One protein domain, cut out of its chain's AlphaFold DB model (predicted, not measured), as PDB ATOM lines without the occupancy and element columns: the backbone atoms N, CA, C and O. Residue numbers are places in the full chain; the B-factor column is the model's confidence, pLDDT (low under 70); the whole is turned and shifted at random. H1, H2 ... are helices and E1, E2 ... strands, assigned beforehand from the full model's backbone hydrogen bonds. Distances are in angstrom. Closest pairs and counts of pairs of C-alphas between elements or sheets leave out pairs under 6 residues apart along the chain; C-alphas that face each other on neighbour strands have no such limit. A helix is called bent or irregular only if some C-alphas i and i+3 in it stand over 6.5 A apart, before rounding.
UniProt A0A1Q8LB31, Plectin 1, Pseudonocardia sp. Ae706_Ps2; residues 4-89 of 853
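Overview. This is residues 4 to 89 of the 853 residues of the protein "Plectin 1" of Pseudonocardia sp. Ae706_Ps2 (UniProt A0A1Q8LB31). A small, twisted sheet of four short strands, E1 to E4, makes the core, with the longest helix, H4, over one face and two very short helices, H1 and H3, on the other. H2 lies off the sheet at one end of the long axis, with the last residue of H4, Ser 55, at the other end, and a long loop, residues 69 to 83, swings out and returns to the sheet's edge strand E4. The printed part has 86 residues with four named helices and four named strands, in the order E1 H1 H2 H3 E2 H4 E3 E4. The sheet is mixed, in the order E1 E2 E3 E4, and the class is mixed, helices and strands. The whole is compact, with a radius of gyration of the C-alphas of 12.7 A and spans of 38 by 25 by 23 A.

Along the chain. In the sheet, E1 is residues 9 to 11, with C-alpha 9 at (0.185, 157.152, 49.796), E2 is residues 38 to 40, E3 is residues 64 to 68, 13.3 A long, and E4 is residues 84 to 86, with C-alpha 86 at (-8.063, 157.166, 61.696). H4 is residues 43 to 55, 19.7 A long, and irregular: C-alphas 44 and 47 are 7.1 A apart. H2 is residues 21 to 30, 14.8 A long, with C-alpha 21 at (-14.420, 160.565, 33.639). H1 is residues 12 to 16 and H3 is residues 32 to 35.

Arrangement. E1 and E2 are antiparallel, with N 10 and O 39 at 2.8 A. E2 and E3 are parallel, with N 40 and O 67 at 2.8 A. E3 and E4 form an antiparallel hairpin, with N 66 and O 84 at 2.9 A. The pairing is staggered: E3 pairs with E4 over residues 64 to 66 and with E2 over residues 66 to 68. H4 is on the sheet at a height of 8.0 A, over E3 and along the strands, at 15 degrees to E3 on the local plane. E2, H4 and E3 make a strand-helix-strand unit, two parallel neighbour strands with a helix between them, whose crossover is right-handed. H3, on the opposite face at a height of 7.3 A, is only just over E3, on which 3 of its C-alphas fall. H1, on the same face as H3, touches it, the closest C-alphas being those of Gly 12 and Ala 35, 4.2 A apart. H2 is not on the sheet; it is close to H1 but not clearly touching, with the C-alphas of Leu 16 and Arg 24 closest at 6.0 A. Every O i to N i+4 pair is within hydrogen-bond range in H1, against 5 of 6 in H2 and 7 of 9 in H4; H3 is too short for such a pair.

Size, cuts and confidence. The C-alphas farthest apart are those of Pro 22 and Ser 55, at 38.2 A. The printed part has no cut, and its one long link is that from E3 to E4, 15 residues. The mean pLDDT of the printed part is 73.3, and 24 residues are under 70, among them residues 71 to 84.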
ATOM      1  N   SER A   4       7.179 160.913  54.070       75.88
ATOM      2  CA  SER A   4       8.437 161.069  54.825       75.88
ATOM      3  C   SER A   4       8.881 159.794  55.559       75.88
ATOM      4  O   SER A   4      10.025 159.712  55.985       75.88
ATOM      5  N   ALA A   5       7.995 158.801  55.709       72.44
ATOM      6  CA  ALA A   5       8.296 157.477  56.260       72.44
ATOM      7  C   ALA A   5       8.537 156.412  55.166       72.44
ATOM      8  O   ALA A   5       8.630 155.222  55.477       72.44
ATOM      9  N   GLY A   6       8.620 156.825  53.894       79.06
ATOM     10  CA  GLY A   6       8.832 155.937  52.750       79.06
ATOM     11  C   GLY A   6       7.601 155.117  52.351       79.06
ATOM     12  O   GLY A   6       7.753 154.135  51.632       79.06
ATOM     13  N   ILE A   7       6.401 155.483  52.819       83.62
ATOM     14  CA  ILE A   7       5.140 154.823  52.454       83.62
ATOM     15  C   ILE A   7       4.473 155.644  51.350       83.62
ATOM     16  O   ILE A   7       4.090 156.798  51.563       83.62
ATOM     17  N   THR A   8       4.322 155.058  50.163       81.88
ATOM     18  CA  THR A   8       3.653 155.717  49.033       81.88
ATOM     19  C   THR A   8       2.141 155.737  49.247       81.88
ATOM     20  O   THR A   8       1.477 154.703  49.132       81.88
ATOM     21  N   ALA A   9       1.601 156.923  49.535       83.56
ATOM     22  CA  ALA A   9       0.185 157.152  49.796       83.56
ATOM     23  C   ALA A   9      -0.350 158.323  48.956       83.56
ATOM     24  O   ALA A   9       0.364 159.287  48.690       83.56
ATOM     25  N   TRP A  10      -1.618 158.260  48.563       81.12
ATOM     26  CA  TRP A  10      -2.317 159.299  47.805       81.12
ATOM     27  C   TRP A  10      -3.562 159.743  48.569       81.12
ATOM     28  O   TRP A  10      -4.181 158.941  49.256       81.12
ATOM     29  N   SER A  11      -3.988 160.998  48.430       83.62
ATOM     30  CA  SER A  11      -5.344 161.356  48.863       83.62
ATOM     31  C   SER A  11      -6.367 160.844  47.849       83.62
ATOM     32  O   SER A  11      -6.126 160.907  46.639       83.62
ATOM     33  N   GLY A  12      -7.523 160.383  48.329       76.25
ATOM     34  CA  GLY A  12      -8.610 159.865  47.495       76.25
ATOM     35  C   GLY A  12      -8.993 160.809  46.360       76.25
ATOM     36  O   GLY A  12      -9.020 160.417  45.196       76.25
ATOM     37  N   ARG A  13      -9.154 162.102  46.667       77.25
ATOM     38  CA  ARG A  13      -9.457 163.155  45.679       77.25
ATOM     39  C   ARG A  13      -8.368 163.322  44.618       77.25
ATOM     40  O   ARG A  13      -8.674 163.510  43.443       77.25
ATOM     41  N   ARG A  14      -7.094 163.248  45.014       79.69
ATOM     42  CA  ARG A  14      -5.960 163.380  44.085       79.69
ATOM     43  C   ARG A  14      -5.809 162.141  43.203       79.69
ATOM     44  O   ARG A  14      -5.355 162.270  42.069       79.69
ATOM     45  N   TYR A  15      -6.198 160.967  43.699       76.88
ATOM     46  CA  TYR A  15      -6.247 159.737  42.913       76.88
ATOM     47  C   TYR A  15      -7.429 159.740  41.927       76.88
ATOM     48  O   TYR A  15      -7.230 159.478  40.744       76.88
ATOM     49  N   LEU A  16      -8.624 160.154  42.367       74.44
ATOM     50  CA  LEU A  16      -9.812 160.323  41.515       74.44
ATOM     51  C   LEU A  16      -9.567 161.273  40.337       74.44
ATOM     52  O   LEU A  16      -9.975 160.989  39.214       74.44
ATOM     53  N   ALA A  17      -8.845 162.371  40.567       76.94
ATOM     54  CA  ALA A  17      -8.485 163.320  39.515       76.94
ATOM     55  C   ALA A  17      -7.644 162.698  38.378       76.94
ATOM     56  O   ALA A  17      -7.602 163.256  37.283       76.94
ATOM     57  N   LYS A  18      -6.992 161.549  38.614       77.75
ATOM     58  CA  LYS A  18      -6.176 160.830  37.621       77.75
ATOM     59  C   LYS A  18      -6.933 159.734  36.861       77.75
ATOM     60  O   LYS A  18      -6.389 159.217  35.891       77.75
ATOM     61  N   LEU A  19      -8.151 159.383  37.276       74.06
ATOM     62  CA  LEU A  19      -8.986 158.397  36.581       74.06
ATOM     63  C   LEU A  19      -9.745 159.038  35.399       74.06
ATOM     64  O   LEU A  19     -10.003 160.247  35.439       74.06
ATOM     65  N   PRO A  20     -10.118 158.273  34.356       74.06
ATOM     66  CA  PRO A  20     -11.047 158.706  33.307       74.06
ATOM     67  C   PRO A  20     -12.419 159.118  33.867       74.06
ATOM     68  O   PRO A  20     -12.854 158.607  34.893       74.06
ATOM     69  N   ALA A  21     -13.122 160.036  33.192       67.88
ATOM     70  CA  ALA A  21     -14.420 160.565  33.639       67.88
ATOM     71  C   ALA A  21     -15.490 159.505  34.016       67.88
ATOM     72  O   ALA A  21     -16.064 159.659  35.093       67.88
ATOM     73  N   PRO A  22     -15.736 158.429  33.233       66.25
ATOM     74  CA  PRO A  22     -16.750 157.422  33.591       66.25
ATOM     75  C   PRO A  22     -16.377 156.593  34.836       66.25
ATOM     76  O   PRO A  22     -17.242 156.204  35.623       66.25
ATOM     77  N   ASP A  23     -15.081 156.387  35.076       67.81
ATOM     78  CA  ASP A  23     -14.589 155.623  36.226       67.81
ATOM     79  C   ASP A  23     -14.703 156.432  37.530       67.81
ATOM     80  O   ASP A  23     -14.862 155.866  38.612       67.81
ATOM     81  N   ARG A  24     -14.673 157.772  37.447       70.69
ATOM     82  CA  ARG A  24     -14.828 158.664  38.612       70.69
ATOM     83  C   ARG A  24     -16.215 158.565  39.231       70.69
ATOM     84  O   ARG A  24     -16.316 158.466  40.451       70.69
ATOM     85  N   GLU A  25     -17.264 158.608  38.411       68.69
ATOM     86  CA  GLU A  25     -18.653 158.527  38.888       68.69
ATOM     87  C   GLU A  25     -18.940 157.158  39.511       68.69
ATOM     88  O   GLU A  25     -19.513 157.075  40.598       68.69
ATOM     89  N   THR A  26     -18.425 156.097  38.888       69.62
ATOM     90  CA  THR A  26     -18.546 154.719  39.375       69.62
ATOM     91  C   THR A  26     -17.865 154.528  40.737       69.62
ATOM     92  O   THR A  26     -18.454 153.966  41.661       69.62
ATOM     93  N   VAL A  27     -16.644 155.048  40.912       69.50
ATOM     94  CA  VAL A  27     -15.918 154.977  42.192       69.50
ATOM     95  C   VAL A  27     -16.579 155.831  43.280       69.50
ATOM     96  O   VAL A  27     -16.640 155.398  44.431       69.50
ATOM     97  N   LEU A  28     -17.092 157.019  42.942       70.44
ATOM     98  CA  LEU A  28     -17.781 157.896  43.897       70.44
ATOM     99  C   LEU A  28     -19.090 157.286  44.412       70.44
ATOM    100  O   LEU A  28     -19.380 157.413  45.600       70.44
ATOM    101  N   ALA A  29     -19.847 156.599  43.551       68.94
ATOM    102  CA  ALA A  29     -21.062 155.893  43.949       68.94
ATOM    103  C   ALA A  29     -20.766 154.640  44.793       68.94
ATOM    104  O   ALA A  29     -21.519 154.322  45.712       68.94
ATOM    105  N   ARG A  30     -19.660 153.936  44.506       71.38
ATOM    106  CA  ARG A  30     -19.343 152.632  45.110       71.38
ATOM    107  C   ARG A  30     -18.512 152.707  46.397       71.38
ATOM    108  O   ARG A  30     -18.756 151.934  47.319       71.38
ATOM    109  N   LEU A  31     -17.522 153.601  46.475       73.12
ATOM    110  CA  LEU A  31     -16.578 153.721  47.602       73.12
ATOM    111  C   LEU A  31     -16.391 155.194  48.040       73.12
ATOM    112  O   LEU A  31     -15.269 155.716  48.031       73.12
ATOM    113  N   PRO A  32     -17.464 155.891  48.472       71.12
ATOM    114  CA  PRO A  32     -17.410 157.320  48.813       71.12
ATOM    115  C   PRO A  32     -16.462 157.633  49.984       71.12
ATOM    116  O   PRO A  32     -15.867 158.708  50.048       71.12
ATOM    117  N   HIS A  33     -16.259 156.675  50.889       73.81
ATOM    118  CA  HIS A  33     -15.373 156.809  52.045       73.81
ATOM    119  C   HIS A  33     -13.884 156.881  51.656       73.81
ATOM    120  O   HIS A  33     -13.120 157.592  52.305       73.81
ATOM    121  N   LEU A  34     -13.463 156.219  50.571       75.31
ATOM    122  CA  LEU A  34     -12.083 156.293  50.072       75.31
ATOM    123  C   LEU A  34     -11.836 157.523  49.196       75.31
ATOM    124  O   LEU A  34     -10.706 157.998  49.124       75.31
ATOM    125  N   ALA A  35     -12.881 158.094  48.589       73.00
ATOM    126  CA  ALA A  35     -12.796 159.356  47.852       73.00
ATOM    127  C   ALA A  35     -12.369 160.532  48.753       73.00
ATOM    128  O   ALA A  35     -11.607 161.405  48.327       73.00
ATOM    129  N   GLY A  36     -12.835 160.539  50.006       74.31
ATOM    130  CA  GLY A  36     -12.421 161.481  51.052       74.31
ATOM    131  C   GLY A  36     -11.237 161.012  51.909       74.31
ATOM    132  O   GLY A  36     -10.781 161.773  52.758       74.31
ATOM    133  N   GLY A  37     -10.750 159.787  51.693       80.44
ATOM    134  CA  GLY A  37      -9.755 159.110  52.524       80.44
ATOM    135  C   GLY A  37      -8.318 159.154  51.991       80.44
ATOM    136  O   GLY A  37      -7.974 159.941  51.102       80.44
ATOM    137  N   VAL A  38      -7.468 158.284  52.540       84.94
ATOM    138  CA  VAL A  38      -6.074 158.081  52.110       84.94
ATOM    139  C   VAL A  38      -5.930 156.699  51.475       84.94
ATOM    140  O   VAL A  38      -6.436 155.711  51.994       84.94
ATOM    141  N   LEU A  39      -5.227 156.636  50.348       82.81
ATOM    142  CA  LEU A  39      -5.022 155.435  49.550       82.81
ATOM    143  C   LEU A  39      -3.561 155.000  49.586       82.81
ATOM    144  O   LEU A  39      -2.686 155.724  49.111       82.81
ATOM    145  N   LEU A  40      -3.298 153.808  50.105       82.31
ATOM    146  CA  LEU A  40      -1.983 153.175  50.100       82.31
ATOM    147  C   LEU A  40      -1.761 152.425  48.788       82.31
ATOM    148  O   LEU A  40      -2.667 151.784  48.253       82.31
ATOM    149  N   ASN A  41      -0.553 152.509  48.240       80.94
ATOM    150  CA  ASN A  41      -0.251 151.824  46.987       80.94
ATOM    151  C   ASN A  41      -0.145 150.296  47.176       80.94
ATOM    152  O   ASN A  41      -0.684 149.554  46.361       80.94
ATOM    153  N   ASP A  42       0.490 149.844  48.263       79.00
ATOM    154  CA  ASP A  42       0.647 148.430  48.638       79.00
ATOM    155  C   ASP A  42      -0.145 148.126  49.923       79.00
ATOM    156  O   ASP A  42      -0.111 148.896  50.885       79.00
ATOM    157  N   ALA A  43      -0.844 146.990  49.952       74.62
ATOM    158  CA  ALA A  43      -1.587 146.512  51.117       74.62
ATOM    159  C   ALA A  43      -0.671 146.086  52.275       74.62
ATOM    160  O   ALA A  43      -1.055 146.184  53.438       74.62
ATOM    161  N   ARG A  44       0.570 145.676  51.983       77.00
ATOM    162  CA  ARG A  44       1.560 145.290  53.006       77.00
ATOM    163  C   ARG A  44       2.028 146.464  53.869       77.00
ATOM    164  O   ARG A  44       2.529 146.252  54.968       77.00
ATOM    165  N   ASP A  45       1.840 147.697  53.399       79.94
ATOM    166  CA  ASP A  45       2.203 148.910  54.134       79.94
ATOM    167  C   ASP A  45       1.108 149.398  55.097       79.94
ATOM    168  O   ASP A  45       1.344 150.348  55.847       79.94
ATOM    169  N   ALA A  46      -0.068 148.758  55.126       77.81
ATOM    170  CA  ALA A  46      -1.195 149.177  55.961       77.81
ATOM    171  C   ALA A  46      -0.852 149.206  57.459       77.81
ATOM    172  O   ALA A  46      -1.132 150.192  58.141       77.81
ATOM    173  N   GLU A  47      -0.168 148.181  57.972       76.12
ATOM    174  CA  GLU A  47       0.210 148.105  59.388       76.12
ATOM    175  C   GLU A  47       1.259 149.168  59.760       76.12
ATOM    176  O   GLU A  47       1.126 149.869  60.764       76.12
ATOM    177  N   ARG A  48       2.249 149.390  58.885       78.56
ATOM    178  CA  ARG A  48       3.265 150.444  59.057       78.56
ATOM    179  C   ARG A  48       2.649 151.842  59.011       78.56
ATOM    180  O   ARG A  48       3.060 152.723  59.772       78.56
ATOM    181  N   ALA A  49       1.678 152.056  58.124       79.62
ATOM    182  CA  ALA A  49       0.939 153.306  58.025       79.62
ATOM    183  C   ALA A  49       0.098 153.550  59.284       79.62
ATOM    184  O   ALA A  49       0.111 154.667  59.802       79.62
ATOM    185  N   ARG A  50      -0.548 152.506  59.821       80.38
ATOM    186  CA  ARG A  50      -1.308 152.565  61.076       80.38
ATOM    187  C   ARG A  50      -0.430 152.983  62.252       80.38
ATOM    188  O   ARG A  50      -0.712 154.002  62.872       80.38
ATOM    189  N   THR A  51       0.697 152.306  62.483       79.06
ATOM    190  CA  THR A  51       1.625 152.667  63.574       79.06
ATOM    191  C   THR A  51       2.104 154.118  63.469       79.06
ATOM    192  O   THR A  51       2.219 154.820  64.475       79.06
ATOM    193  N   ARG A  52       2.376 154.600  62.251       82.31
ATOM    194  CA  ARG A  52       2.828 155.980  62.034       82.31
ATOM    195  C   ARG A  52       1.729 157.006  62.284       82.31
ATOM    196  O   ARG A  52       2.019 158.031  62.899       82.31
ATOM    197  N   LEU A  53       0.502 156.746  61.845       78.44
ATOM    198  CA  LEU A  53      -0.623 157.660  62.063       78.44
ATOM    199  C   LEU A  53      -1.043 157.696  63.539       78.44
ATOM    200  O   LEU A  53      -1.275 158.788  64.056       78.44
ATOM    201  N   ASP A  54      -1.000 156.558  64.237       76.81
ATOM    202  CA  ASP A  54      -1.241 156.482  65.684       76.81
ATOM    203  C   ASP A  54      -0.159 157.249  66.469       76.81
ATOM    204  O   ASP A  54      -0.464 158.030  67.373       76.81
ATOM    205  N   SER A  55       1.118 157.118  66.075       75.25
ATOM    206  CA  SER A  55       2.226 157.862  66.703       75.25
ATOM    207  C   SER A  55       2.150 159.377  66.483       75.25
ATOM    208  O   SER A  55       2.590 160.149  67.331       75.25
ATOM    209  N   ALA A  56       1.574 159.808  65.358       73.75
ATOM    210  CA  ALA A  56       1.436 161.217  65.013       73.75
ATOM    211  C   ALA A  56       0.291 161.910  65.769       73.75
ATOM    212  O   ALA A  56       0.205 163.136  65.710       73.75
ATOM    213  N   ARG A  57      -0.577 161.142  66.457       67.75
ATOM    214  CA  ARG A  57      -1.738 161.635  67.222       67.75
ATOM    215  C   ARG A  57      -2.528 162.703  66.462       67.75
ATOM    216  O   ARG A  57      -2.859 163.760  66.996       67.75
ATOM    217  N   LEU A  58      -2.781 162.444  65.183       71.69
ATOM    218  CA  LEU A  58      -3.563 163.346  64.351       71.69
ATOM    219  C   LEU A  58      -4.996 163.389  64.892       71.69
ATOM    220  O   LEU A  58      -5.588 162.347  65.150       71.69
ATOM    221  N   LEU A  59      -5.545 164.592  65.047       71.56
ATOM    222  CA  LEU A  59      -6.909 164.825  65.527       71.56
ATOM    223  C   LEU A  59      -7.764 165.370  64.375       71.56
ATOM    224  O   LEU A  59      -8.048 166.571  64.337       71.56
ATOM    225  N   PRO A  60      -8.118 164.541  63.376       75.12
ATOM    226  CA  PRO A  60      -8.889 165.008  62.237       75.12
ATOM    227  C   PRO A  60     -10.312 165.396  62.661       75.12
ATOM    228  O   PRO A  60     -10.902 164.810  63.571       75.12
ATOM    229  N   ALA A  61     -10.877 166.385  61.964       69.69
ATOM    230  CA  ALA A  61     -12.231 166.888  62.211       69.69
ATOM    231  C   ALA A  61     -13.343 165.905  61.787       69.69
ATOM    232  O   ALA A  61     -14.507 166.102  62.115       69.69
ATOM    233  N   CYS A  62     -12.998 164.861  61.036       70.38
ATOM    234  CA  CYS A  62     -13.906 163.805  60.607       70.38
ATOM    235  C   CYS A  62     -13.149 162.478  60.486       70.38
ATOM    236  O   CYS A  62     -11.917 162.451  60.486       70.38
ATOM    237  N   LEU A  63     -13.897 161.380  60.394       73.38
ATOM    238  CA  LEU A  63     -13.351 160.041  60.211       73.38
ATOM    239  C   LEU A  63     -12.631 159.941  58.860       73.38
ATOM    240  O   LEU A  63     -13.229 160.200  57.815       73.38
ATOM    241  N   VAL A  64     -11.356 159.544  58.875       80.81
ATOM    242  CA  VAL A  64     -10.564 159.365  57.651       80.81
ATOM    243  C   VAL A  64     -10.361 157.875  57.413       80.81
ATOM    244  O   VAL A  64      -9.626 157.212  58.146       80.81
ATOM    245  N   ALA A  65     -11.017 157.342  56.382       79.88
ATOM    246  CA  ALA A  65     -10.813 155.964  55.955       79.88
ATOM    247  C   ALA A  65      -9.464 155.825  55.233       79.88
ATOM    248  O   ALA A  65      -9.124 156.645  54.372       79.88
ATOM    249  N   VAL A  66      -8.708 154.782  55.573       80.06
ATOM    250  CA  VAL A  66      -7.488 154.399  54.861       80.06
ATOM    251  C   VAL A  66      -7.749 153.079  54.148       80.06
ATOM    252  O   VAL A  66      -8.136 152.091  54.771       80.06
ATOM    253  N   GLY A  67      -7.563 153.082  52.834       79.62
ATOM    254  CA  GLY A  67      -7.713 151.900  51.989       79.62
ATOM    255  C   GLY A  67      -6.548 151.768  51.022       79.62
ATOM    256  O   GLY A  67      -5.665 152.624  50.978       79.62
ATOM    257  N   THR A  68      -6.549 150.728  50.201       78.00
ATOM    258  CA  THR A  68      -5.511 150.508  49.186       78.00
ATOM    259  C   THR A  68      -5.987 150.862  47.783       78.00
ATOM    260  O   THR A  68      -7.172 150.808  47.457       78.00
ATOM    261  N   THR A  69      -5.051 151.189  46.892       75.50
ATOM    262  CA  THR A  69      -5.360 151.400  45.467       75.50
ATOM    263  C   THR A  69      -5.887 150.132  44.782       75.50
ATOM    264  O   THR A  69      -6.607 150.231  43.792       75.50
ATOM    265  N   ALA A  70      -5.588 148.945  45.325       71.38
ATOM    266  CA  ALA A  70      -6.142 147.672  44.868       71.38
ATOM    267  C   ALA A  70      -7.654 147.563  45.132       71.38
ATOM    268  O   ALA A  70      -8.386 147.075  44.271       71.38
ATOM    269  N   ALA A  71      -8.139 148.092  46.262       69.12
ATOM    270  CA  ALA A  71      -9.561 148.089  46.610       69.12
ATOM    271  C   ALA A  71     -10.428 148.898  45.623       69.12
ATOM    272  O   ALA A  71     -11.600 148.592  45.429       69.12
ATOM    273  N   LEU A  72      -9.839 149.887  44.941       68.94
ATOM    274  CA  LEU A  72     -10.494 150.671  43.887       68.94
ATOM    275  C   LEU A  72     -10.637 149.925  42.552       68.94
ATOM    276  O   LEU A  72     -11.436 150.342  41.720       68.94
ATOM    277  N   ARG A  73      -9.848 148.865  42.330       65.81
ATOM    278  CA  ARG A  73      -9.794 148.105  41.067       65.81
ATOM    279  C   ARG A  73     -10.501 146.752  41.124       65.81
ATOM    280  O   ARG A  73     -10.673 146.130  40.085       65.81
ATOM    281  N   ALA A  74     -10.848 146.264  42.311       62.59
ATOM    282  CA  ALA A  74     -11.552 144.994  42.465       62.59
ATOM    283  C   ALA A  74     -13.016 145.136  42.012       62.59
ATOM    284  O   ALA A  74     -13.656 146.110  42.395       62.59
ATOM    285  N   ASP A  75     -13.567 144.179  41.264       55.97
ATOM    286  CA  ASP A  75     -14.992 144.116  40.883       55.97
ATOM    287  C   ASP A  75     -15.794 143.339  41.943       55.97
ATOM    288  O   ASP A  75     -16.023 142.139  41.821       55.97
ATOM    289  N   ALA A  76     -16.183 144.010  43.026       57.59
ATOM    290  CA  ALA A  76     -16.985 143.436  44.110       57.59
ATOM    291  C   ALA A  76     -18.157 144.364  44.483       57.59
ATOM    292  O   ALA A  76     -18.074 145.574  44.259       57.59
ATOM    293  N   ASP A  77     -19.223 143.801  45.064       49.84
ATOM    294  CA  ASP A  77     -20.446 144.493  45.529       49.84
ATOM    295  C   ASP A  77     -20.166 145.730  46.425       49.84
ATOM    296  O   ASP A  77     -19.031 145.907  46.890       49.84
ATOM    297  N   PRO A  78     -21.147 146.635  46.659       47.88
ATOM    298  CA  PRO A  78     -20.888 147.920  47.306       47.88
ATOM    299  C   PRO A  78     -20.309 147.757  48.727       47.88
ATOM    300  O   PRO A  78     -21.005 147.394  49.669       47.88
ATOM    301  N   ALA A  79     -19.014 148.095  48.811       57.03
ATOM    302  CA  ALA A  79     -18.057 148.100  49.928       57.03
ATOM    303  C   ALA A  79     -17.631 146.722  50.496       57.03
ATOM    304  O   ALA A  79     -18.371 146.090  51.248       57.03
ATOM    305  N   PRO A  80     -16.362 146.316  50.257       59.69
ATOM    306  CA  PRO A  80     -15.334 146.602  51.271       59.69
ATOM    307  C   PRO A  80     -13.962 147.009  50.690       59.69
ATOM    308  O   PRO A  80     -13.447 146.395  49.758       59.69
ATOM    309  N   GLY A  81     -13.342 148.037  51.282       58.94
ATOM    310  CA  GLY A  81     -12.016 148.542  50.892       58.94
ATOM    311  C   GLY A  81     -11.292 149.346  51.979       58.94
ATOM    312  O   GLY A  81     -10.400 150.130  51.664       58.94
ATOM    313  N   ILE A  82     -11.707 149.204  53.242       65.75
ATOM    314  CA  ILE A  82     -11.106 149.902  54.383       65.75
ATOM    315  C   ILE A  82     -10.143 148.941  55.071       65.75
ATOM    316  O   ILE A  82     -10.579 147.939  55.631       65.75
ATOM    317  N   ASP A  83      -8.856 149.270  55.055       69.19
ATOM    318  CA  ASP A  83      -7.833 148.504  55.767       69.19
ATOM    319  C   ASP A  83      -7.787 148.918  57.247       69.19
ATOM    320  O   ASP A  83      -7.670 148.078  58.137       69.19
ATOM    321  N   PHE A  84      -7.918 150.220  57.528       69.50
ATOM    322  CA  PHE A  84      -8.126 150.766  58.871       69.50
ATOM    323  C   PHE A  84      -8.658 152.207  58.809       69.50
ATOM    324  O   PHE A  84      -8.730 152.834  57.751       69.50
ATOM    325  N   VAL A  85      -9.040 152.748  59.963       74.81
ATOM    326  CA  VAL A  85      -9.617 154.087  60.094       74.81
ATOM    327  C   VAL A  85      -8.782 154.912  61.062       74.81
ATOM    328  O   VAL A  85      -8.398 154.413  62.118       74.81
ATOM    329  N   VAL A  86      -8.544 156.179  60.724       75.44
ATOM    330  CA  VAL A  86      -8.063 157.166  61.696       75.44
ATOM    331  C   VAL A  86      -9.293 157.775  62.377       75.44
ATOM    332  O   VAL A  86     -10.096 158.420  61.687       75.44
ATOM    333  N   PRO A  87      -9.493 157.540  63.689       66.31
ATOM    334  CA  PRO A  87     -10.667 158.043  64.389       66.31
ATOM    335  C   PRO A  87     -10.667 159.581  64.417       66.31
ATOM    336  O   PRO A  87      -9.597 160.197  64.445       66.31
ATOM    337  N   PRO A  88     -11.851 160.223  64.393       72.81
ATOM    338  CA  PRO A  88     -11.954 161.664  64.597       72.81
ATOM    339  C   PRO A  88     -11.462 162.042  65.998       72.81
ATOM    340  O   PRO A  88     -11.403 161.195  66.891       72.81
ATOM    341  N   ASN A  89     -11.140 163.322  66.200       71.44
ATOM    342  CA  ASN A  89     -10.772 163.842  67.518       71.44
ATOM    343  C   ASN A  89     -11.770 163.350  68.598       71.44
ATOM    344  O   ASN A  89     -12.968 163.602  68.440       71.44
TER     345      ASN A  89